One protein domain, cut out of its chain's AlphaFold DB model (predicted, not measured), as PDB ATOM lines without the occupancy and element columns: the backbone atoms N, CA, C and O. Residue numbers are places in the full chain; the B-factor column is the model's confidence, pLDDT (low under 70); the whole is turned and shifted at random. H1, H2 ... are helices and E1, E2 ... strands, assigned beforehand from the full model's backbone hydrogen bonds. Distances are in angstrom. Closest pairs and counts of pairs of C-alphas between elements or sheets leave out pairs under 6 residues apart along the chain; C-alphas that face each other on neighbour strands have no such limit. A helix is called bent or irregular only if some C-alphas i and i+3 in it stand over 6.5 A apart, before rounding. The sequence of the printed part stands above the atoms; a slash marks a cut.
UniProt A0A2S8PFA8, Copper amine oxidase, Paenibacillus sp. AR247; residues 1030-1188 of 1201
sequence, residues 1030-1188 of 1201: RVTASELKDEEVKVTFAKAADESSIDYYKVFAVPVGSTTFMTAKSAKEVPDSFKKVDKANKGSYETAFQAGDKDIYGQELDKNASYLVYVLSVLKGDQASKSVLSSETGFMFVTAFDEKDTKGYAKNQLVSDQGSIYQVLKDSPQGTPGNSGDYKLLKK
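Overview. This is residues 1030 to 1188 of the 1201 residues of the protein "Copper amine oxidase" of Paenibacillus sp. AR247 (UniProt A0A2S8PFA8). A curled sheet of four strands, E4 E3 E6 E7, and a smaller sheet, E1 E2 E5, make a sandwich whose edges come close at E1 with E7 and at E4 with E5. At one end of this body E7 runs on into E8 of a second lobe, the sheet E8 E9 E10 E11 with its long links; the short helix H1 is over the first sheet, and H2 is at the end far from that lobe. The printed part has 159 residues, with strands and helices in the order E1 E2 E3 H1 E4 E5 E6 H2 E7 E8 E9 E10 E11. The first two sheets are antiparallel and the third is mixed; the class is mostly strand, with under half of the residues in named elements. The whole is compact, radius of gyration of the C-alphas 16.4 A, yet elongated, spanning 52 by 31 by 29 A.

Along the chain. E3, residues 1054 to 1063, is 26.4 A long from C-alpha 1054 at (180.405, 194.881, 149.424), and E6, residues 1115 to 1123, is 25.1 A. E4 is residues 1083 to 1086 and E7 residues 1138 to 1140. E1 is residues 1032 to 1035, beginning at (191.193, 204.872, 135.410); E2, residues 1041 to 1046, and E5, residues 1092 to 1097, are each 17.1 A. E8 is residues 1142 to 1144, E9 1158 to 1161, E10 1164 to 1168 and E11 1183 to 1187, ending at (185.116, 210.431, 127.580). H1 is residues 1072 to 1077; H2, residues 1125 to 1130, is irregular, with C-alphas 1126 and 1129 7.2 A apart.

Arrangement. In the strongly twisted sheet E4 E3 E6 E7, N 1060 and O 1118 of E3 and E6 are 2.9 A apart, within hydrogen-bond range. The sandwich, two sheets face to face, has best planes 27 degrees apart. In the other sheet N 1043 of E2 and O 1095 of E5 are 2.7 A apart. The closest C-alphas of E1 and E7 are those of Thr 1032 and Gly 1138, 4.5 A. H1 is on the sheet at a height of 9.2 A, across E6 at 90 degrees on the local plane; H2 only grazes it. H1 and H2 each have 0 of 2 O i to N i+4 pairs and 2 of 3 O i to N i+3 pairs within range. E9 E10 E11 are a meander, each strand the antiparallel neighbour of the one before; N 1166 and O 1159 are 2.8 A apart.

Size, cuts and confidence. The C-alphas farthest apart, Asp 1126 and Lys 1148, are 54.6 A apart. The printed part has no cut. The links E5 to E6, E8 to E9 and E10 to E11 are long. Mean pLDDT of the printed part is 80.0; 26 residues are under 70, among them 1124 to 1130.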
ATOM      1  N   ARG A1030     185.599 207.223 139.490       80.12
ATOM      2  CA  ARG A1030     187.027 207.443 139.184       80.12
ATOM      3  C   ARG A1030     187.783 206.196 138.722       80.12
ATOM      4  O   ARG A1030     188.899 205.955 139.172       80.12
ATOM      5  N   VAL A1031     187.184 205.402 137.836       84.06
ATOM      6  CA  VAL A1031     187.860 204.242 137.231       84.06
ATOM      7  C   VAL A1031     188.832 204.734 136.155       84.06
ATOM      8  O   VAL A1031     188.420 205.308 135.150       84.06
ATOM      9  N   THR A1032     190.128 204.505 136.352       81.31
ATOM     10  CA  THR A1032     191.193 204.872 135.410       81.31
ATOM     11  C   THR A1032     192.107 203.687 135.138       81.31
ATOM     12  O   THR A1032     192.322 202.860 136.018       81.31
ATOM     13  N   ALA A1033     192.656 203.601 133.929       82.44
ATOM     14  CA  ALA A1033     193.667 202.612 133.573       82.44
ATOM     15  C   ALA A1033     194.879 203.320 132.952       82.44
ATOM     16  O   ALA A1033     194.721 204.321 132.254       82.44
ATOM     17  N   SER A1034     196.082 202.842 133.260       77.31
ATOM     18  CA  SER A1034     197.353 203.424 132.830       77.31
ATOM     19  C   SER A1034     198.366 202.321 132.555       77.31
ATOM     20  O   SER A1034     198.576 201.454 133.406       77.31
ATOM     21  N   GLU A1035     199.007 202.374 131.394       72.06
ATOM     22  CA  GLU A1035     200.065 201.436 131.012       72.06
ATOM     23  C   GLU A1035     201.342 201.665 131.826       72.06
ATOM     24  O   GLU A1035     201.751 202.802 132.084       72.06
ATOM     25  N   LEU A1036     201.969 200.563 132.231       64.44
ATOM     26  CA  LEU A1036     203.259 200.509 132.907       64.44
ATOM     27  C   LEU A1036     204.286 199.780 132.018       64.44
ATOM     28  O   LEU A1036     203.990 199.357 130.903       64.44
ATOM     29  N   LYS A1037     205.537 199.682 132.486       61.81
ATOM     30  CA  LYS A1037     206.590 198.931 131.780       61.81
ATOM     31  C   LYS A1037     206.261 197.428 131.783       61.81
ATOM     32  O   LYS A1037     205.614 196.960 132.709       61.81
ATOM     33  N   ASP A1038     206.736 196.709 130.766       60.94
ATOM     34  CA  ASP A1038     206.606 195.246 130.611       60.94
ATOM     35  C   ASP A1038     205.179 194.714 130.348       60.94
ATOM     36  O   ASP A1038     204.820 193.631 130.794       60.94
ATOM     37  N   GLU A1039     204.375 195.456 129.573       63.84
ATOM     38  CA  GLU A1039     203.015 195.063 129.131       63.84
ATOM     39  C   GLU A1039     201.979 194.920 130.272       63.84
ATOM     40  O   GLU A1039     200.882 194.400 130.076       63.84
ATOM     41  N   GLU A1040     202.290 195.459 131.453       78.50
ATOM     42  CA  GLU A1040     201.369 195.561 132.583       78.50
ATOM     43  C   GLU A1040     200.471 196.808 132.462       78.50
ATOM     44  O   GLU A1040     200.951 197.933 132.312       78.50
ATOM     45  N   VAL A1041     199.151 196.641 132.596       82.31
ATOM     46  CA  VAL A1041     198.191 197.755 132.627       82.31
ATOM     47  C   VAL A1041     197.561 197.877 134.000       82.31
ATOM     48  O   VAL A1041     196.738 197.057 134.411       82.31
ATOM     49  N   LYS A1042     197.909 198.951 134.705       85.62
ATOM     50  CA  LYS A1042     197.394 199.238 136.039       85.62
ATOM     51  C   LYS A1042     196.038 199.925 135.956       85.62
ATOM     52  O   LYS A1042     195.903 200.971 135.332       85.62
ATOM     53  N   VAL A1043     195.053 199.374 136.647       87.94
ATOM     54  CA  VAL A1043     193.721 199.945 136.845       87.94
ATOM     55  C   VAL A1043     193.607 200.460 138.269       87.94
ATOM     56  O   VAL A1043     193.905 199.738 139.217       87.94
ATOM     57  N   THR A1044     193.126 201.687 138.430       85.81
ATOM     58  CA  THR A1044     192.820 202.302 139.722       85.81
ATOM     59  C   THR A1044     191.372 202.778 139.771       85.81
ATOM     60  O   THR A1044     190.814 203.206 138.763       85.81
ATOM     61  N   PHE A1045     190.736 202.691 140.939       88.25
ATOM     62  CA  PHE A1045     189.379 203.201 141.154       88.25
ATOM     63  C   PHE A1045     189.170 203.682 142.592       88.25
ATOM     64  O   PHE A1045     189.862 203.242 143.516       88.25
ATOM     65  N   ALA A1046     188.236 204.615 142.797       82.75
ATOM     66  CA  ALA A1046     187.912 205.088 144.137       82.75
ATOM     67  C   ALA A1046     187.118 204.029 144.910       82.75
ATOM     68  O   ALA A1046     186.291 203.308 144.350       82.75
ATOM     69  N   LYS A1047     187.344 203.970 146.222       78.50
ATOM     70  CA  LYS A1047     186.501 203.194 147.133       78.50
ATOM     71  C   LYS A1047     185.047 203.688 147.069       78.50
ATOM     72  O   LYS A1047     184.812 204.893 146.963       78.50
ATOM     73  N   ALA A1048     184.080 202.766 147.132       72.88
ATOM     74  CA  ALA A1048     182.664 203.134 147.228       72.88
ATOM     75  C   ALA A1048     182.395 203.903 148.537       72.88
ATOM     76  O   ALA A1048     183.060 203.661 149.546       72.88
ATOM     77  N   ALA A1049     181.435 204.835 148.529       71.12
ATOM     78  CA  ALA A1049     181.158 205.686 149.691       71.12
ATOM     79  C   ALA A1049     180.696 204.871 150.913       71.12
ATOM     80  O   ALA A1049     181.150 205.134 152.025       71.12
ATOM     81  N   ASP A1050     179.869 203.846 150.687       69.88
ATOM     82  CA  ASP A1050     179.614 202.771 151.645       69.88
ATOM     83  C   ASP A1050     180.067 201.423 151.068       69.88
ATOM     84  O   ASP A1050     179.619 200.979 150.011       69.88
ATOM     85  N   GLU A1051     180.975 200.766 151.784       69.44
ATOM     86  CA  GLU A1051     181.478 199.437 151.447       69.44
ATOM     87  C   GLU A1051     181.007 198.353 152.408       69.44
ATOM     88  O   GLU A1051     181.406 197.202 152.244       69.44
ATOM     89  N   SER A1052     180.220 198.676 153.431       67.25
ATOM     90  CA  SER A1052     179.848 197.739 154.497       67.25
ATOM     91  C   SER A1052     179.268 196.421 153.954       67.25
ATOM     92  O   SER A1052     179.618 195.341 154.438       67.25
ATOM     93  N   SER A1053     178.481 196.512 152.879       67.50
ATOM     94  CA  SER A1053     177.777 195.411 152.213       67.50
ATOM     95  C   SER A1053     178.531 194.769 151.040       67.50
ATOM     96  O   SER A1053     178.180 193.663 150.619       67.50
ATOM     97  N   ILE A1054     179.579 195.419 150.520       76.50
ATOM     98  CA  ILE A1054     180.405 194.881 149.424       76.50
ATOM     99  C   ILE A1054     181.154 193.635 149.944       76.50
ATOM    100  O   ILE A1054     181.322 193.460 151.147       76.50
ATOM    101  N   ASP A1055     181.602 192.727 149.096       81.00
ATOM    102  CA  ASP A1055     182.490 191.620 149.464       81.00
ATOM    103  C   ASP A1055     183.868 191.850 148.851       81.00
ATOM    104  O   ASP A1055     184.859 192.009 149.562       81.00
ATOM    105  N   TYR A1056     183.885 192.018 147.534       84.88
ATOM    106  CA  TYR A1056     185.044 192.350 146.719       84.88
ATOM    107  C   TYR A1056     184.583 193.071 145.445       84.88
ATOM    108  O   TYR A1056     183.389 193.156 145.145       84.88
ATOM    109  N   TYR A1057     185.534 193.575 144.670       87.62
ATOM    110  CA  TYR A1057     185.287 194.177 143.366       87.62
ATOM    111  C   TYR A1057     185.714 193.232 142.245       87.62
ATOM    112  O   TYR A1057     186.753 192.579 142.343       87.62
ATOM    113  N   LYS A1058     184.932 193.177 141.163       90.00
ATOM    114  CA  LYS A1058     185.365 192.564 139.901       90.00
ATOM    115  C   LYS A1058     185.722 193.658 138.909       90.00
ATOM    116  O   LYS A1058     184.886 194.512 138.625       90.00
ATOM    117  N   VAL A1059     186.938 193.620 138.383       89.69
ATOM    118  CA  VAL A1059     187.420 194.541 137.351       89.69
ATOM    119  C   VAL A1059     187.505 193.785 136.032       89.69
ATOM    120  O   VAL A1059     188.175 192.759 135.948       89.69
ATOM    121  N   PHE A1060     186.815 194.282 135.012       89.69
ATOM    122  CA  PHE A1060     186.680 193.620 133.714       89.69
ATOM    123  C   PHE A1060     187.327 194.450 132.615       89.69
ATOM    124  O   PHE A1060     187.198 195.672 132.642       89.69
ATOM    125  N   ALA A1061     187.923 193.786 131.626       87.19
ATOM    126  CA  ALA A1061     188.356 194.391 130.372       87.19
ATOM    127  C   ALA A1061     187.421 193.942 129.238       87.19
ATOM    128  O   ALA A1061     187.249 192.749 128.990       87.19
ATOM    129  N   VAL A1062     186.783 194.900 128.567       88.25
ATOM    130  CA  VAL A1062     185.782 194.668 127.518       88.25
ATOM    131  C   VAL A1062     186.301 195.223 126.194       88.25
ATOM    132  O   VAL A1062     186.568 196.422 126.142       88.25
ATOM    133  N   PRO A1063     186.418 194.424 125.117       87.88
ATOM    134  CA  PRO A1063     186.866 194.933 123.825       87.88
ATOM    135  C   PRO A1063     185.962 196.057 123.329       87.88
ATOM    136  O   PRO A1063     184.728 195.958 123.348       87.88
ATOM    137  N   VAL A1064     186.578 197.131 122.852       84.44
ATOM    138  CA  VAL A1064     185.851 198.250 122.262       84.44
ATOM    139  C   VAL A1064     185.169 197.776 120.973       84.44
ATOM    140  O   VAL A1064     185.744 197.045 120.173       84.44
ATOM    141  N   GLY A1065     183.901 198.153 120.778       73.62
ATOM    142  CA  GLY A1065     183.101 197.711 119.625       73.62
ATOM    143  C   GLY A1065     182.328 196.403 119.818       73.62
ATOM    144  O   GLY A1065     181.646 195.972 118.887       73.62
ATOM    145  N   SER A1066     182.370 195.805 121.013       76.38
ATOM    146  CA  SER A1066     181.429 194.749 121.393       76.38
ATOM    147  C   SER A1066     179.964 195.214 121.270       76.38
ATOM    148  O   SER A1066     179.619 196.338 121.638       76.38
ATOM    149  N   THR A1067     179.077 194.334 120.782       58.06
ATOM    150  CA  THR A1067     177.620 194.574 120.710       58.06
ATOM    151  C   THR A1067     176.925 194.490 122.071       58.06
ATOM    152  O   THR A1067     175.761 194.871 122.193       58.06
ATOM    153  N   THR A1068     177.615 193.993 123.102       58.94
ATOM    154  CA  THR A1068     177.058 193.802 124.442       58.94
ATOM    155  C   THR A1068     177.511 194.941 125.348       58.94
ATOM    156  O   THR A1068     178.640 194.947 125.833       58.94
ATOM    157  N   PHE A1069     176.631 195.910 125.615       64.94
ATOM    158  CA  PHE A1069     176.882 196.873 126.689       64.94
ATOM    159  C   PHE A1069     176.894 196.138 128.026       64.94
ATOM    160  O   PHE A1069     175.966 195.388 128.345       64.94
ATOM    161  N   MET A1070     177.949 196.337 128.814       74.00
ATOM    162  CA  MET A1070     178.031 195.668 130.101       74.00
ATOM    163  C   MET A1070     177.037 196.290 131.085       74.00
ATOM    164  O   MET A1070     177.031 197.496 131.314       74.00
ATOM    165  N   THR A1071     176.183 195.446 131.657       76.69
ATOM    166  CA  THR A1071     175.234 195.795 132.716       76.69
ATOM    167  C   THR A1071     175.656 195.091 133.996       76.69
ATOM    168  O   THR A1071     176.397 194.110 133.960       76.69
ATOM    169  N   ALA A1072     175.141 195.530 135.144       69.62
ATOM    170  CA  ALA A1072     175.412 194.842 136.403       69.62
ATOM    171  C   ALA A1072     174.971 193.364 136.389       69.62
ATOM    172  O   ALA A1072     175.557 192.548 137.097       69.62
ATOM    173  N   LYS A1073     173.964 193.007 135.576       77.75
ATOM    174  CA  LYS A1073     173.535 191.618 135.377       77.75
ATOM    175  C   LYS A1073     174.545 190.840 134.532       77.75
ATOM    176  O   LYS A1073     175.058 189.833 135.007       77.75
ATOM    177  N   SER A1074     174.885 191.331 133.337       78.62
ATOM    178  CA  SER A1074     175.821 190.622 132.452       78.62
ATOM    179  C   SER A1074     177.235 190.530 133.033       78.62
ATOM    180  O   SER A1074     177.890 189.513 132.854       78.62
ATOM    181  N   ALA A1075     177.680 191.514 133.823       77.12
ATOM    182  CA  ALA A1075     178.962 191.461 134.530       77.12
ATOM    183  C   ALA A1075     179.036 190.350 135.601       77.12
ATOM    184  O   ALA A1075     180.115 189.831 135.880       77.12
ATOM    185  N   LYS A1076     177.911 189.964 136.222       77.62
ATOM    186  CA  LYS A1076     177.888 188.865 137.212       77.62
ATOM    187  C   LYS A1076     178.080 187.502 136.565       77.62
ATOM    188  O   LYS A1076     178.680 186.631 137.184       77.62
ATOM    189  N   GLU A1077     177.557 187.346 135.354       80.88
ATOM    190  CA  GLU A1077     177.527 186.088 134.608       80.88
ATOM    191  C   GLU A1077     178.875 185.759 133.943       80.88
ATOM    192  O   GLU A1077     179.061 184.630 133.504       80.88
ATOM    193  N   VAL A1078     179.832 186.700 133.912       79.50
ATOM    194  CA  VAL A1078     181.203 186.461 133.429       79.50
ATOM    195  C   VAL A1078     181.943 185.544 134.426       79.50
ATOM    196  O   VAL A1078     182.233 185.993 135.545       79.50
ATOM    197  N   PRO A1079     182.245 184.276 134.066       69.38
ATOM    198  CA  PRO A1079     182.650 183.265 135.044       69.38
ATOM    199  C   PRO A1079     184.073 183.459 135.567       69.38
ATOM    200  O   PRO A1079     184.251 183.503 136.780       69.38
ATOM    201  N   ASP A1080     185.055 183.643 134.674       74.62
ATOM    202  CA  ASP A1080     186.480 183.526 135.038       74.62
ATOM    203  C   ASP A1080     187.388 184.638 134.472       74.62
ATOM    204  O   ASP A1080     188.559 184.725 134.834       74.62
ATOM    205  N   SER A1081     186.882 185.522 133.606       82.88
ATOM    206  CA  SER A1081     187.681 186.564 132.940       82.88
ATOM    207  C   SER A1081     187.531 187.953 133.573       82.88
ATOM    208  O   SER A1081     187.016 188.904 132.978       82.88
ATOM    209  N   PHE A1082     187.976 188.075 134.826       89.25
ATOM    210  CA  PHE A1082     188.030 189.341 135.563       89.25
ATOM    211  C   PHE A1082     189.154 189.346 136.604       89.25
ATOM    212  O   PHE A1082     189.611 188.297 137.056       89.25
ATOM    213  N   LYS A1083     189.558 190.536 137.057       88.56
ATOM    214  CA  LYS A1083     190.429 190.691 138.227       88.56
ATOM    215  C   LYS A1083     189.601 190.894 139.482       88.56
ATOM    216  O   LYS A1083     188.786 191.814 139.563       88.56
ATOM    217  N   LYS A1084     189.807 190.019 140.462       88.44
ATOM    218  CA  LYS A1084     189.218 190.150 141.793       88.44
ATOM    219  C   LYS A1084     190.060 191.121 142.617       88.44
ATOM    220  O   LYS A1084     191.262 190.921 142.745       88.44
ATOM    221  N   VAL A1085     189.429 192.134 143.197       87.06
ATOM    222  CA  VAL A1085     190.073 193.062 144.130       87.06
ATOM    223  C   VAL A1085     189.350 192.984 145.464       87.06
ATOM    224  O   VAL A1085     188.211 193.435 145.594       87.06
ATOM    225  N   ASP A1086     190.002 192.372 146.447       83.50
ATOM    226  CA  ASP A1086     189.480 192.290 147.808       83.50
ATOM    227  C   ASP A1086     189.595 193.649 148.514       83.50
ATOM    228  O   ASP A1086     190.479 194.462 148.225       83.50
ATOM    229  N   LYS A1087     188.688 193.913 149.457       76.50
ATOM    230  CA  LYS A1087     188.680 195.190 150.175       76.50
ATOM    231  C   LYS A1087     189.864 195.331 151.122       76.50
ATOM    232  O   LYS A1087     190.255 194.389 151.806       76.50
ATOM    233  N   ALA A1088     190.348 196.559 151.250       67.31
ATOM    234  CA  ALA A1088     191.395 196.953 152.182       67.31
ATOM    235  C   ALA A1088     191.120 198.375 152.699       67.31
ATOM    236  O   ALA A1088     190.434 199.155 152.045       67.31
ATOM    237  N   ASN A1089     191.682 198.753 153.852       58.19
ATOM    238  CA  ASN A1089     191.553 200.110 154.409       58.19
ATOM    239  C   ASN A1089     192.425 201.128 153.640       58.19
ATOM    240  O   ASN A1089     193.366 201.692 154.192       58.19
ATOM    241  N   LYS A1090     192.143 201.343 152.351       63.50
ATOM    242  CA  LYS A1090     192.817 202.313 151.474       63.50
ATOM    243  C   LYS A1090     191.777 203.240 150.824       63.50
ATOM    244  O   LYS A1090     190.644 202.834 150.592       63.50
ATOM    245  N   GLY A1091     192.150 204.494 150.547       64.06
ATOM    246  CA  GLY A1091     191.257 205.492 149.923       64.06
ATOM    247  C   GLY A1091     190.979 205.264 148.428       64.06
ATOM    248  O   GLY A1091     190.046 205.839 147.875       64.06
ATOM    249  N   SER A1092     191.768 204.410 147.778       76.88
ATOM    250  CA  SER A1092     191.626 203.989 146.383       76.88
ATOM    251  C   SER A1092     192.146 202.564 146.225       76.88
ATOM    252  O   SER A1092     193.068 202.160 146.943       76.88
ATOM    253  N   TYR A1093     191.593 201.831 145.266       85.38
ATOM    254  CA  TYR A1093     192.019 200.481 144.921       85.38
ATOM    255  C   TYR A1093     192.802 200.456 143.628       85.38
ATOM    256  O   TYR A1093     192.628 201.313 142.762       85.38
ATOM    257  N   GLU A1094     193.653 199.445 143.513       84.81
ATOM    258  CA  GLU A1094     194.453 199.196 142.331       84.81
ATOM    259  C   GLU A1094     194.526 197.698 142.038       84.81
ATOM    260  O   GLU A1094     194.566 196.874 142.952       84.81
ATOM    261  N   THR A1095     194.533 197.357 140.758       88.31
ATOM    262  CA  THR A1095     194.844 196.026 140.229       88.31
ATOM    263  C   THR A1095     195.585 196.206 138.917       88.31
ATOM    264  O   THR A1095     195.563 197.296 138.353       88.31
ATOM    265  N   ALA A1096     196.218 195.163 138.400       85.19
ATOM    266  CA  ALA A1096     196.820 195.219 137.079       85.19
ATOM    267  C   ALA A1096     196.409 194.025 136.222       85.19
ATOM    268  O   ALA A1096     196.198 192.923 136.738       85.19
ATOM    269  N   PHE A1097     196.274 194.279 134.925       85.75
ATOM    270  CA  PHE A1097     196.232 193.255 133.893       85.75
ATOM    271  C   PHE A1097     197.657 193.026 133.379       85.75
ATOM    272  O   PHE A1097     198.386 193.983 133.142       85.75
ATOM    273  N   GLN A1098     198.043 191.766 133.259       83.31
ATOM    274  CA  GLN A1098     199.356 191.272 132.857       83.31
ATOM    275  C   GLN A1098     199.237 190.526 131.522       83.31
ATOM    276  O   GLN A1098     198.138 190.132 131.116       83.31
ATOM    277  N   ALA A1099     200.366 190.274 130.860       75.44
ATOM    278  CA  ALA A1099     200.397 189.451 129.653       75.44
ATOM    279  C   ALA A1099     199.771 188.059 129.905       75.44
ATOM    280  O   ALA A1099     200.109 187.379 130.876       75.44
ATOM    281  N   GLY A1100     198.843 187.648 129.034       79.31
ATOM    282  CA  GLY A1100     198.072 186.400 129.153       79.31
ATOM    283  C   GLY A1100     196.752 186.516 129.933       79.31
ATOM    284  O   GLY A1100     195.976 185.558 129.967       79.31
ATOM    285  N   ASP A1101     196.450 187.673 130.536       87.81
ATOM    286  CA  ASP A1101     195.113 187.923 131.076       87.81
ATOM    287  C   ASP A1101     194.070 188.031 129.967       87.81
ATOM    288  O   ASP A1101     194.384 188.370 128.828       87.81
ATOM    289  N   LYS A1102     192.813 187.739 130.310       88.44
ATOM    290  CA  LYS A1102     191.723 187.591 129.344       88.44
ATOM    291  C   LYS A1102     190.667 188.682 129.463       88.44
ATOM    292  O   LYS A1102     190.361 189.150 130.559       88.44
ATOM    293  N   ASP A1103     190.075 189.034 128.330       87.50
ATOM    294  CA  ASP A1103     188.895 189.886 128.231       87.50
ATOM    295  C   ASP A1103     187.603 189.151 128.632       87.50
ATOM    296  O   ASP A1103     187.601 187.937 128.850       87.50
ATOM    297  N   ILE A1104     186.465 189.854 128.691       87.94
ATOM    298  CA  ILE A1104     185.177 189.244 129.078       87.94
ATOM    299  C   ILE A1104     184.723 188.061 128.199       87.94
ATOM    300  O   ILE A1104     183.857 187.301 128.629       87.94
ATOM    301  N   TYR A1105     185.292 187.875 127.004       86.00
ATOM    302  CA  TYR A1105     185.013 186.743 126.113       86.00
ATOM    303  C   TYR A1105     185.994 185.580 126.291       86.00
ATOM    304  O   TYR A1105     185.855 184.552 125.627       86.00
ATOM    305  N   GLY A1106     186.963 185.712 127.197       84.06
ATOM    306  CA  GLY A1106     187.972 184.700 127.480       84.06
ATOM    307  C   GLY A1106     189.144 184.705 126.495       84.06
ATOM    308  O   GLY A1106     189.931 183.755 126.514       84.06
ATOM    309  N   GLN A1107     189.269 185.733 125.653       86.00
ATOM    310  CA  GLN A1107     190.401 185.905 124.739       86.00
ATOM    311  C   GLN A1107     191.519 186.668 125.447       86.00
ATOM    312  O   GLN A1107     191.235 187.565 126.237       86.00
ATOM    313  N   GLU A1108     192.778 186.300 125.202       86.62
ATOM    314  CA  GLU A1108     193.916 187.021 125.782       86.62
ATOM    315  C   GLU A1108     193.925 188.480 125.315       86.62
ATOM    316  O   GLU A1108     193.582 188.780 124.170       86.62
ATOM    317  N   LEU A1109     194.281 189.390 126.220       85.06
ATOM    318  CA  LEU A1109     194.336 190.816 125.939       85.06
ATOM    319  C   LEU A1109     195.414 191.097 124.888       85.06
ATOM    320  O   LEU A1109     196.597 190.844 125.109       85.06
ATOM    321  N   ASP A1110     194.992 191.650 123.754       82.25
ATOM    322  CA  ASP A1110     195.873 192.050 122.661       82.25
ATOM    323  C   ASP A1110     196.227 193.530 122.813       82.25
ATOM    324  O   ASP A1110     195.352 194.392 122.795       82.25
ATOM    325  N   LYS A1111     197.520 193.844 122.910       74.88
ATOM    326  CA  LYS A1111     198.020 195.227 122.988       74.88
ATOM    327  C   LYS A1111     197.669 196.089 121.773       74.88
ATOM    328  O   LYS A1111     197.745 197.311 121.851       74.88
ATOM    329  N   ASN A1112     197.317 195.468 120.647       78.44
ATOM    330  CA  ASN A1112     196.877 196.173 119.444       78.44
ATOM    331  C   ASN A1112     195.361 196.434 119.433       78.44
ATOM    332  O   ASN A1112     194.866 197.122 118.541       78.44
ATOM    333  N   ALA A1113     194.619 195.899 120.407       83.31
ATOM    334  CA  ALA A1113     193.197 196.136 120.592       83.31
ATOM    335  C   ALA A1113     192.960 197.048 121.801       83.31
ATOM    336  O   ALA A1113     193.676 196.996 122.794       83.31
ATOM    337  N   SER A1114     191.925 197.883 121.742       87.88
ATOM    338  CA  SER A1114     191.578 198.774 122.850       87.88
ATOM    339  C   SER A1114     190.417 198.222 123.677       87.88
ATOM    340  O   SER A1114     189.485 197.617 123.139       87.88
ATOM    341  N   TYR A1115     190.440 198.471 124.990       88.19
ATOM    342  CA  TYR A1115     189.465 197.901 125.930       88.19
ATOM    343  C   TYR A1115     188.863 198.960 126.861       88.19
ATOM    344  O   TYR A1115     189.516 199.923 127.268       88.19
ATOM    345  N   LEU A1116     187.598 198.749 127.221       88.50
ATOM    346  CA  LEU A1116     186.867 199.463 128.262       88.50
ATOM    347  C   LEU A1116     186.985 198.711 129.584       88.50
ATOM    348  O   LEU A1116     186.801 197.494 129.626       88.50
ATOM    349  N   VAL A1117     187.230 199.440 130.667       87.38
ATOM    350  CA  VAL A1117     187.367 198.870 132.007       87.38
ATOM    351  C   VAL A1117     186.188 199.254 132.873       87.38
ATOM    352  O   VAL A1117     185.896 200.434 133.055       87.38
ATOM    353  N   TYR A1118     185.546 198.254 133.463       87.81
ATOM    354  CA  TYR A1118     184.429 198.452 134.380       87.81
ATOM    355  C   TYR A1118     184.696 197.761 135.707       87.81
ATOM    356  O   TYR A1118     185.339 196.710 135.750       87.81
ATOM    357  N   VAL A1119     184.134 198.320 136.777       87.38
ATOM    358  CA  VAL A1119     184.247 197.761 138.124       87.38
ATOM    359  C   VAL A1119     182.859 197.410 138.646       87.38
ATOM    360  O   VAL A1119     182.001 198.277 138.764       87.38
ATOM    361  N   LEU A1120     182.617 196.143 138.972       87.31
ATOM    362  CA  LEU A1120     181.391 195.697 139.632       87.31
ATOM    363  C   LEU A1120     181.632 195.575 141.136       87.31
ATOM    364  O   LEU A1120     182.529 194.849 141.568       87.31
ATOM    365  N   SER A1121     180.792 196.244 141.924       84.69
ATOM    366  CA  SER A1121     180.782 196.127 143.386       84.69
ATOM    367  C   SER A1121     179.992 194.891 143.792       84.69
ATOM    368  O   SER A1121     178.767 194.964 143.888       84.69
ATOM    369  N   VAL A1122     180.657 193.752 143.986       81.56
ATOM    370  CA  VAL A1122     179.978 192.493 144.328       81.56
ATOM    371  C   VAL A1122     179.599 192.515 145.800       81.56
ATOM    372  O   VAL A1122     180.465 192.715 146.643       81.56
ATOM    373  N   LEU A1123     178.318 192.327 146.116       75.94
ATOM    374  CA  LEU A1123     177.827 192.303 147.498       75.94
ATOM    375  C   LEU A1123     177.958 190.916 148.140       75.94
ATOM    376  O   LEU A1123     177.980 189.900 147.444       75.94
ATOM    377  N   LYS A1124     178.014 190.878 149.476       67.62
ATOM    378  CA  LYS A1124     178.091 189.636 150.263       67.62
ATOM    379  C   LYS A1124     176.792 188.830 150.208       67.62
ATOM    380  O   LYS A1124     175.708 189.381 150.397       67.62
ATOM    381  N   GLY A1125     176.926 187.510 150.072       63.88
ATOM    382  CA  GLY A1125     175.833 186.546 150.248       63.88
ATOM    383  C   GLY A1125     174.625 186.806 149.341       63.88
ATOM    384  O   GLY A1125     174.779 187.128 148.162       63.88
ATOM    385  N   ASP A1126     173.420 186.707 149.904       50.19
ATOM    386  CA  ASP A1126     172.129 186.759 149.187       50.19
ATOM    387  C   ASP A1126     171.831 188.104 148.495       50.19
ATOM    388  O   ASP A1126     170.870 188.246 147.740       50.19
ATOM    389  N   GLN A1127     172.692 189.099 148.704       57.78
ATOM    390  CA  GLN A1127     172.614 190.439 148.125       57.78
ATOM    391  C   GLN A1127     173.304 190.537 146.768       57.78
ATOM    392  O   GLN A1127     173.295 191.595 146.134       57.78
ATOM    393  N   ALA A1128     173.893 189.442 146.280       59.66
ATOM    394  CA  ALA A1128     174.552 189.391 144.982       59.66
ATOM    395  C   ALA A1128     173.664 189.955 143.858       59.66
ATOM    396  O   ALA A1128     174.174 190.632 142.960       59.66
ATOM    397  N   SER A1129     172.338 189.776 143.933       57.38
ATOM    398  CA  SER A1129     171.345 190.312 142.988       57.38
ATOM    399  C   SER A1129     171.332 191.848 142.903       57.38
ATOM    400  O   SER A1129     171.154 192.367 141.801       57.38
ATOM    401  N   LYS A1130     171.668 192.567 143.983       63.31
ATOM    402  CA  LYS A1130     171.736 194.039 144.055       63.31
ATOM    403  C   LYS A1130     173.113 194.648 143.728       63.31
ATOM    404  O   LYS A1130     173.258 195.860 143.784       63.31
ATOM    405  N   SER A1131     174.134 193.853 143.366       71.31
ATOM    406  CA  SER A1131     175.463 194.402 142.994       71.31
ATOM    407  C   SER A1131     175.361 195.406 141.842       71.31
ATOM    408  O   SER A1131     174.626 195.146 140.884       71.31
ATOM    409  N   VAL A1132     176.136 196.493 141.905       75.81
ATOM    410  CA  VAL A1132     176.036 197.641 140.988       75.81
ATOM    411  C   VAL A1132     177.358 197.860 140.242       75.81
ATOM    412  O   VAL A1132     178.442 197.701 140.811       75.81
ATOM    413  N   LEU A1133     177.264 198.179 138.947       81.75
ATOM    414  CA  LEU A1133     178.402 198.469 138.065       81.75
ATOM    415  C   LEU A1133     178.862 199.924 138.242       81.75
ATOM    416  O   LEU A1133     178.034 200.787 138.517       81.75
ATOM    417  N   SER A1134     180.156 200.202 138.082       79.81
ATOM    418  CA  SER A1134     180.721 201.551 138.183       79.81
ATOM    419  C   SER A1134     180.005 202.537 137.263       79.81
ATOM    420  O   SER A1134     179.636 202.206 136.137       79.81
ATOM    421  N   SER A1135     179.822 203.768 137.742       71.25
ATOM    422  CA  SER A1135     179.197 204.835 136.950       71.25
ATOM    423  C   SER A1135     180.147 205.442 135.915       71.25
ATOM    424  O   SER A1135     179.707 206.155 135.020       71.25
ATOM    425  N   GLU A1136     181.446 205.174 136.049       75.50
ATOM    426  CA  GLU A1136     182.499 205.593 135.128       75.50
ATOM    427  C   GLU A1136     183.234 204.377 134.551       75.50
ATOM    428  O   GLU A1136     183.342 203.331 135.201       75.50
ATOM    429  N   THR A1137     183.764 204.551 133.340       80.62
ATOM    430  CA  THR A1137     184.504 203.536 132.578       80.62
ATOM    431  C   THR A1137     185.968 203.964 132.439       80.62
ATOM    432  O   THR A1137     186.239 205.108 132.072       80.62
ATOM    433  N   GLY A1138     186.906 203.056 132.717       81.94
ATOM    434  CA  GLY A1138     188.329 203.225 132.402       81.94
ATOM    435  C   GLY A1138     188.648 202.813 130.960       81.94
ATOM    436  O   GLY A1138     187.846 202.146 130.313       81.94
ATOM    437  N   PHE A1139     189.817 203.188 130.441       85.88
ATOM    438  CA  PHE A1139     190.192 202.945 129.041       85.88
ATOM    439  C   PHE A1139     191.635 202.428 128.955       85.88
ATOM    440  O   PHE A1139     192.528 203.061 129.510       85.88
ATOM    441  N   MET A1140     191.852 201.294 128.283       85.62
ATOM    442  CA  MET A1140     193.161 200.640 128.096       85.62
ATOM    443  C   MET A1140     193.602 200.687 126.630       85.62
ATOM    444  O   MET A1140     192.744 200.677 125.743       85.62
ATOM    445  N   PHE A1141     194.923 200.686 126.395       84.19
ATOM    446  CA  PHE A1141     195.537 200.709 125.060       84.19
ATOM    447  C   PHE A1141     194.990 201.856 124.207       84.19
ATOM    448  O   PHE A1141     194.429 201.667 123.126       84.19
ATOM    449  N   VAL A1142     195.094 203.068 124.765       83.19
ATOM    450  CA  VAL A1142     194.642 204.317 124.140       83.19
ATOM    451  C   VAL A1142     195.824 204.966 123.435       83.19
ATOM    452  O   VAL A1142     196.804 205.350 124.065       83.19
ATOM    453  N   THR A1143     195.725 205.116 122.119       85.25
ATOM    454  CA  THR A1143     196.776 205.729 121.301       85.25
ATOM    455  C   THR A1143     196.598 207.249 121.259       85.25
ATOM    456  O   THR A1143     195.483 207.740 121.100       85.25
ATOM    457  N   ALA A1144     197.669 208.032 121.398       84.38
ATOM    458  CA  ALA A1144     197.575 209.481 121.208       84.38
ATOM    459  C   ALA A1144     197.298 209.809 119.734       84.38
ATOM    460  O   ALA A1144     197.943 209.245 118.853       84.38
ATOM    461  N   PHE A1145     196.352 210.710 119.463       85.44
ATOM    462  CA  PHE A1145     196.061 211.138 118.100       85.44
ATOM    463  C   PHE A1145     197.236 211.932 117.519       85.44
ATOM    464  O   PHE A1145     197.625 212.967 118.061       85.44
ATOM    465  N   ASP A1146     197.758 211.469 116.390       83.31
ATOM    466  CA  ASP A1146     198.673 212.203 115.520       83.31
ATOM    467  C   ASP A1146     197.967 212.560 114.202       83.31
ATOM    468  O   ASP A1146     197.575 211.682 113.427       83.31
ATOM    469  N   GLU A1147     197.835 213.862 113.931       75.62
ATOM    470  CA  GLU A1147     197.267 214.404 112.689       75.62
ATOM    471  C   GLU A1147     198.045 213.977 111.431       75.62
ATOM    472  O   GLU A1147     197.504 214.017 110.322       75.62
ATOM    473  N   LYS A1148     199.307 213.560 111.572       74.06
ATOM    474  CA  LYS A1148     200.139 213.098 110.453       74.06
ATOM    475  C   LYS A1148     199.899 211.631 110.087       74.06
ATOM    476  O   LYS A1148     200.258 211.245 108.976       74.06
ATOM    477  N   ASP A1149     199.252 210.849 110.955       70.56
ATOM    478  CA  ASP A1149     198.964 209.419 110.760       70.56
ATOM    479  C   ASP A1149     197.454 209.131 110.640       70.56
ATOM    480  O   ASP A1149     196.877 208.240 111.259       70.56
ATOM    481  N   THR A1150     196.759 209.918 109.817       62.25
ATOM    482  CA  THR A1150     195.292 209.844 109.655       62.25
ATOM    483  C   THR A1150     194.794 208.610 108.896       62.25
ATOM    484  O   THR A1150     193.595 208.460 108.697       62.25
ATOM    485  N   LYS A1151     195.675 207.703 108.456       63.00
ATOM    486  CA  LYS A1151     195.281 206.454 107.773       63.00
ATOM    487  C   LYS A1151     195.620 205.185 108.559       63.00
ATOM    488  O   LYS A1151     195.145 204.124 108.155       63.00
ATOM    489  N   GLY A1152     196.392 205.287 109.641       74.94
ATOM    490  CA  GLY A1152     196.925 204.143 110.383       74.94
ATOM    491  C   GLY A1152     195.991 203.542 111.436       74.94
ATOM    492  O   GLY A1152     196.195 202.395 111.821       74.94
ATOM    493  N   TYR A1153     194.958 204.267 111.886       85.75
ATOM    494  CA  TYR A1153     194.089 203.772 112.960       85.75
ATOM    495  C   TYR A1153     193.091 202.712 112.478       85.75
ATOM    496  O   TYR A1153     192.394 202.894 111.473       85.75
ATOM    497  N   ALA A1154     192.987 201.625 113.239       86.19
ATOM    498  CA  ALA A1154     192.036 200.548 112.996       86.19
ATOM    499  C   ALA A1154     190.663 200.851 113.618       86.19
ATOM    500  O   ALA A1154     190.536 201.574 114.612       86.19
ATOM    501  N   LYS A1155     189.607 200.255 113.062       87.69
ATOM    502  CA  LYS A1155     188.267 200.278 113.647       87.69
ATOM    503  C   LYS A1155     188.312 199.732 115.077       87.69
ATOM    504  O   LYS A1155     188.912 198.698 115.337       87.69
ATOM    505  N   ASN A1156     187.597 200.400 115.980       88.94
ATOM    506  CA  ASN A1156     187.530 200.155 117.423       88.94
ATOM    507  C   ASN A1156     188.780 200.511 118.235       88.94
ATOM    508  O   ASN A1156     188.733 200.405 119.461       88.94
ATOM    509  N   GLN A1157     189.847 201.002 117.608       88.88
ATOM    510  CA  GLN A1157     190.967 201.567 118.351       88.88
ATOM    511  C   GLN A1157     190.502 202.797 119.147       88.88
ATOM    512  O   GLN A1157     189.690 203.602 118.672       88.88
ATOM    513  N   LEU A1158     190.989 202.934 120.380       90.19
ATOM    514  CA  LEU A1158     190.781 204.121 121.200       90.19
ATOM    515  C   LEU A1158     191.895 205.117 120.947       90.19
ATOM    516  O   LEU A1158     193.077 204.792 121.045       90.19
ATOM    517  N   VAL A1159     191.491 206.349 120.674       87.38
ATOM    518  CA  VAL A1159     192.395 207.440 120.361       87.38
ATOM    519  C   VAL A1159     192.118 208.614 121.297       87.38
ATOM    520  O   VAL A1159     190.964 209.012 121.475       87.38
ATOM    521  N   SER A1160     193.162 209.170 121.912       88.69
ATOM    522  CA  SER A1160     193.047 210.366 122.747       88.69
ATOM    523  C   SER A1160     193.450 211.621 121.982       88.69
ATOM    524  O   SER A1160     194.572 211.691 121.483       88.69
ATOM    525  N   ASP A1161     192.587 212.634 121.978       87.31
ATOM    526  CA  ASP A1161     192.871 213.960 121.424       87.31
ATOM    527  C   ASP A1161     192.443 215.053 122.414       87.31
ATOM    528  O   ASP A1161     191.343 215.014 122.974       87.31
ATOM    529  N   GLN A1162     193.349 215.995 122.691       82.38
ATOM    530  CA  GLN A1162     193.178 217.080 123.674       82.38
ATOM    531  C   GLN A1162     192.625 216.621 125.044       82.38
ATOM    532  O   GLN A1162     191.851 217.322 125.695       82.38
ATOM    533  N   GLY A1163     193.006 215.419 125.491       77.19
ATOM    534  CA  GLY A1163     192.567 214.825 126.761       77.19
ATOM    535  C   GLY A1163     191.170 214.189 126.743       77.19
ATOM    536  O   GLY A1163     190.739 213.651 127.760       77.19
ATOM    537  N   SER A1164     190.461 214.231 125.611       85.62
ATOM    538  CA  SER A1164     189.235 213.460 125.384       85.62
ATOM    539  C   SER A1164     189.581 212.125 124.724       85.62
ATOM    540  O   SER A1164     190.534 212.045 123.957       85.62
ATOM    541  N   ILE A1165     188.810 211.077 125.008       88.62
ATOM    542  CA  ILE A1165     188.998 209.730 124.461       88.62
ATOM    543  C   ILE A1165     187.866 209.431 123.485       88.62
ATOM    544  O   ILE A1165     186.684 209.550 123.830       88.62
ATOM    545  N   TYR A1166     188.241 209.003 122.286       87.50
ATOM    546  CA  TYR A1166     187.343 208.673 121.193       87.50
ATOM    547  C   TYR A1166     187.553 207.229 120.732       87.50
ATOM    548  O   TYR A1166     188.670 206.728 120.719       87.50
ATOM    549  N   GLN A1167     186.475 206.571 120.314       91.12
ATOM    550  CA  GLN A1167     186.510 205.302 119.596       91.12
ATOM    551  C   GLN A1167     186.501 205.558 118.093       91.12
ATOM    552  O   GLN A1167     185.614 206.249 117.592       91.12
ATOM    553  N   VAL A1168     187.424 204.933 117.372       88.31
ATOM    554  CA  VAL A1168     187.428 204.900 115.908       88.31
ATOM    555  C   VAL A1168     186.311 203.973 115.415       88.31
ATOM    556  O   VAL A1168     186.234 202.812 115.811       88.31
ATOM    557  N   LEU A1169     185.413 204.462 114.561       89.19
ATOM    558  CA  LEU A1169     184.237 203.709 114.102       89.19
ATOM    559  C   LEU A1169     184.462 202.931 112.795       89.19
ATOM    560  O   LEU A1169     183.668 202.040 112.477       89.19
ATOM    561  N   LYS A1170     185.534 203.226 112.050       85.56
ATOM    562  CA  LYS A1170     185.916 202.535 110.806       85.56
ATOM    563  C   LYS A1170     187.431 202.570 110.579       85.56
ATOM    564  O   LYS A1170     188.083 203.485 111.066       85.56
ATOM    565  N   ASP A1171     187.960 201.614 109.818       86.19
ATOM    566  CA  ASP A1171     189.386 201.557 109.472       86.19
ATOM    567  C   ASP A1171     189.807 202.771 108.634       86.19
ATOM    568  O   ASP A1171     189.043 203.242 107.785       86.19
ATOM    569  N   SER A1172     191.021 203.274 108.877       85.88
ATOM    570  CA  SER A1172     191.567 204.475 108.226       85.88
ATOM    571  C   SER A1172     190.598 205.681 108.269       85.88
ATOM    572  O   SER A1172     190.188 206.197 107.213       85.88
ATOM    573  N   PRO A1173     190.191 206.128 109.476       85.25
ATOM    574  CA  PRO A1173     189.181 207.170 109.662       85.25
ATOM    575  C   PRO A1173     189.598 208.504 109.025       85.25
ATOM    576  O   PRO A1173     190.764 208.873 109.024       85.25
ATOM    577  N   GLN A1174     188.642 209.250 108.474       82.75
ATOM    578  CA  GLN A1174     188.900 210.550 107.851       82.75
ATOM    579  C   GLN A1174     188.568 211.689 108.819       82.75
ATOM    580  O   GLN A1174     187.586 211.626 109.555       82.75
ATOM    581  N   GLY A1175     189.357 212.765 108.789       81.75
ATOM    582  CA  GLY A1175     189.185 213.932 109.664       81.75
ATOM    583  C   GLY A1175     189.720 213.726 111.088       81.75
ATOM    584  O   GLY A1175     190.389 212.733 111.373       81.75
ATOM    585  N   THR A1176     189.445 214.683 111.977       83.94
ATOM    586  CA  THR A1176     189.957 214.685 113.358       83.94
ATOM    587  C   THR A1176     188.903 214.223 114.378       83.94
ATOM    588  O   THR A1176     187.698 214.440 114.161       83.94
ATOM    589  N   PRO A1177     189.317 213.589 115.495       85.38
ATOM    590  CA  PRO A1177     188.421 213.246 116.594       85.38
ATOM    591  C   PRO A1177     187.614 214.460 117.085       85.38
ATOM    592  O   PRO A1177     188.126 215.566 117.207       85.38
ATOM    593  N   GLY A1178     186.313 214.271 117.323       81.38
ATOM    594  CA  GLY A1178     185.397 215.334 117.765       81.38
ATOM    595  C   GLY A1178     184.756 216.163 116.645       81.38
ATOM    596  O   GLY A1178     183.675 216.706 116.865       81.38
ATOM    597  N   ASN A1179     185.348 216.197 115.445       82.81
ATOM    598  CA  ASN A1179     184.797 216.912 114.283       82.81
ATOM    599  C   ASN A1179     184.348 215.985 113.144       82.81
ATOM    600  O   ASN A1179     183.551 216.392 112.300       82.81
ATOM    601  N   SER A1180     184.841 214.746 113.109       84.31
ATOM    602  CA  SER A1180     184.432 213.733 112.134       84.31
ATOM    603  C   SER A1180     183.496 212.692 112.748       84.31
ATOM    604  O   SER A1180     183.718 212.219 113.863       84.31
ATOM    605  N   GLY A1181     182.485 212.279 111.976       84.56
ATOM    606  CA  GLY A1181     181.585 211.176 112.328       84.56
ATOM    607  C   GLY A1181     182.262 209.802 112.355       84.56
ATOM    608  O   GLY A1181     181.639 208.836 112.783       84.56
ATOM    609  N   ASP A1182     183.527 209.708 111.939       89.75
ATOM    610  CA  ASP A1182     184.321 208.480 112.016       89.75
ATOM    611  C   ASP A1182     184.850 208.196 113.431       89.75
ATOM    612  O   ASP A1182     185.396 207.119 113.674       89.75
ATOM    613  N   TYR A1183     184.664 209.128 114.371       88.62
ATOM    614  CA  TYR A1183     185.075 208.995 115.764       88.62
ATOM    615  C   TYR A1183     183.888 209.213 116.707       88.62
ATOM    616  O   TYR A1183     183.133 210.175 116.577       88.62
ATOM    617  N   LYS A1184     183.747 208.352 117.716       90.38
ATOM    618  CA  LYS A1184     182.730 208.464 118.768       90.38
ATOM    619  C   LYS A1184     183.370 208.880 120.083       90.38
ATOM    620  O   LYS A1184     184.195 208.149 120.617       90.38
ATOM    621  N   LEU A1185     182.958 210.017 120.638       88.50
ATOM    622  CA  LEU A1185     183.410 210.455 121.961       88.50
ATOM    623  C   LEU A1185     182.950 209.460 123.036       88.50
ATOM    624  O   LEU A1185     181.751 209.201 123.159       88.50
ATOM    625  N   LEU A1186     183.892 208.929 123.820       86.44
ATOM    626  CA  LEU A1186     183.608 208.046 124.954       86.44
ATOM    627  C   LEU A1186     183.856 208.723 126.305       86.44
ATOM    628  O   LEU A1186     183.107 208.487 127.249       86.44
ATOM    629  N   LYS A1187     184.870 209.592 126.400       84.19
ATOM    630  CA  LYS A1187     185.116 210.431 127.580       84.19
ATOM    631  C   LYS A1187     185.591 211.810 127.150       84.19
ATOM    632  O   LYS A1187     186.536 211.924 126.378       84.19
ATOM    633  N   LYS A1188     184.953 212.861 127.659       82.81
ATOM    634  CA  LYS A1188     185.380 214.246 127.426       82.81
ATOM    635  C   LYS A1188     186.491 214.626 128.408       82.81
ATOM    636  O   LYS A1188     186.438 214.209 129.564       82.81
TER     637      LYS A1188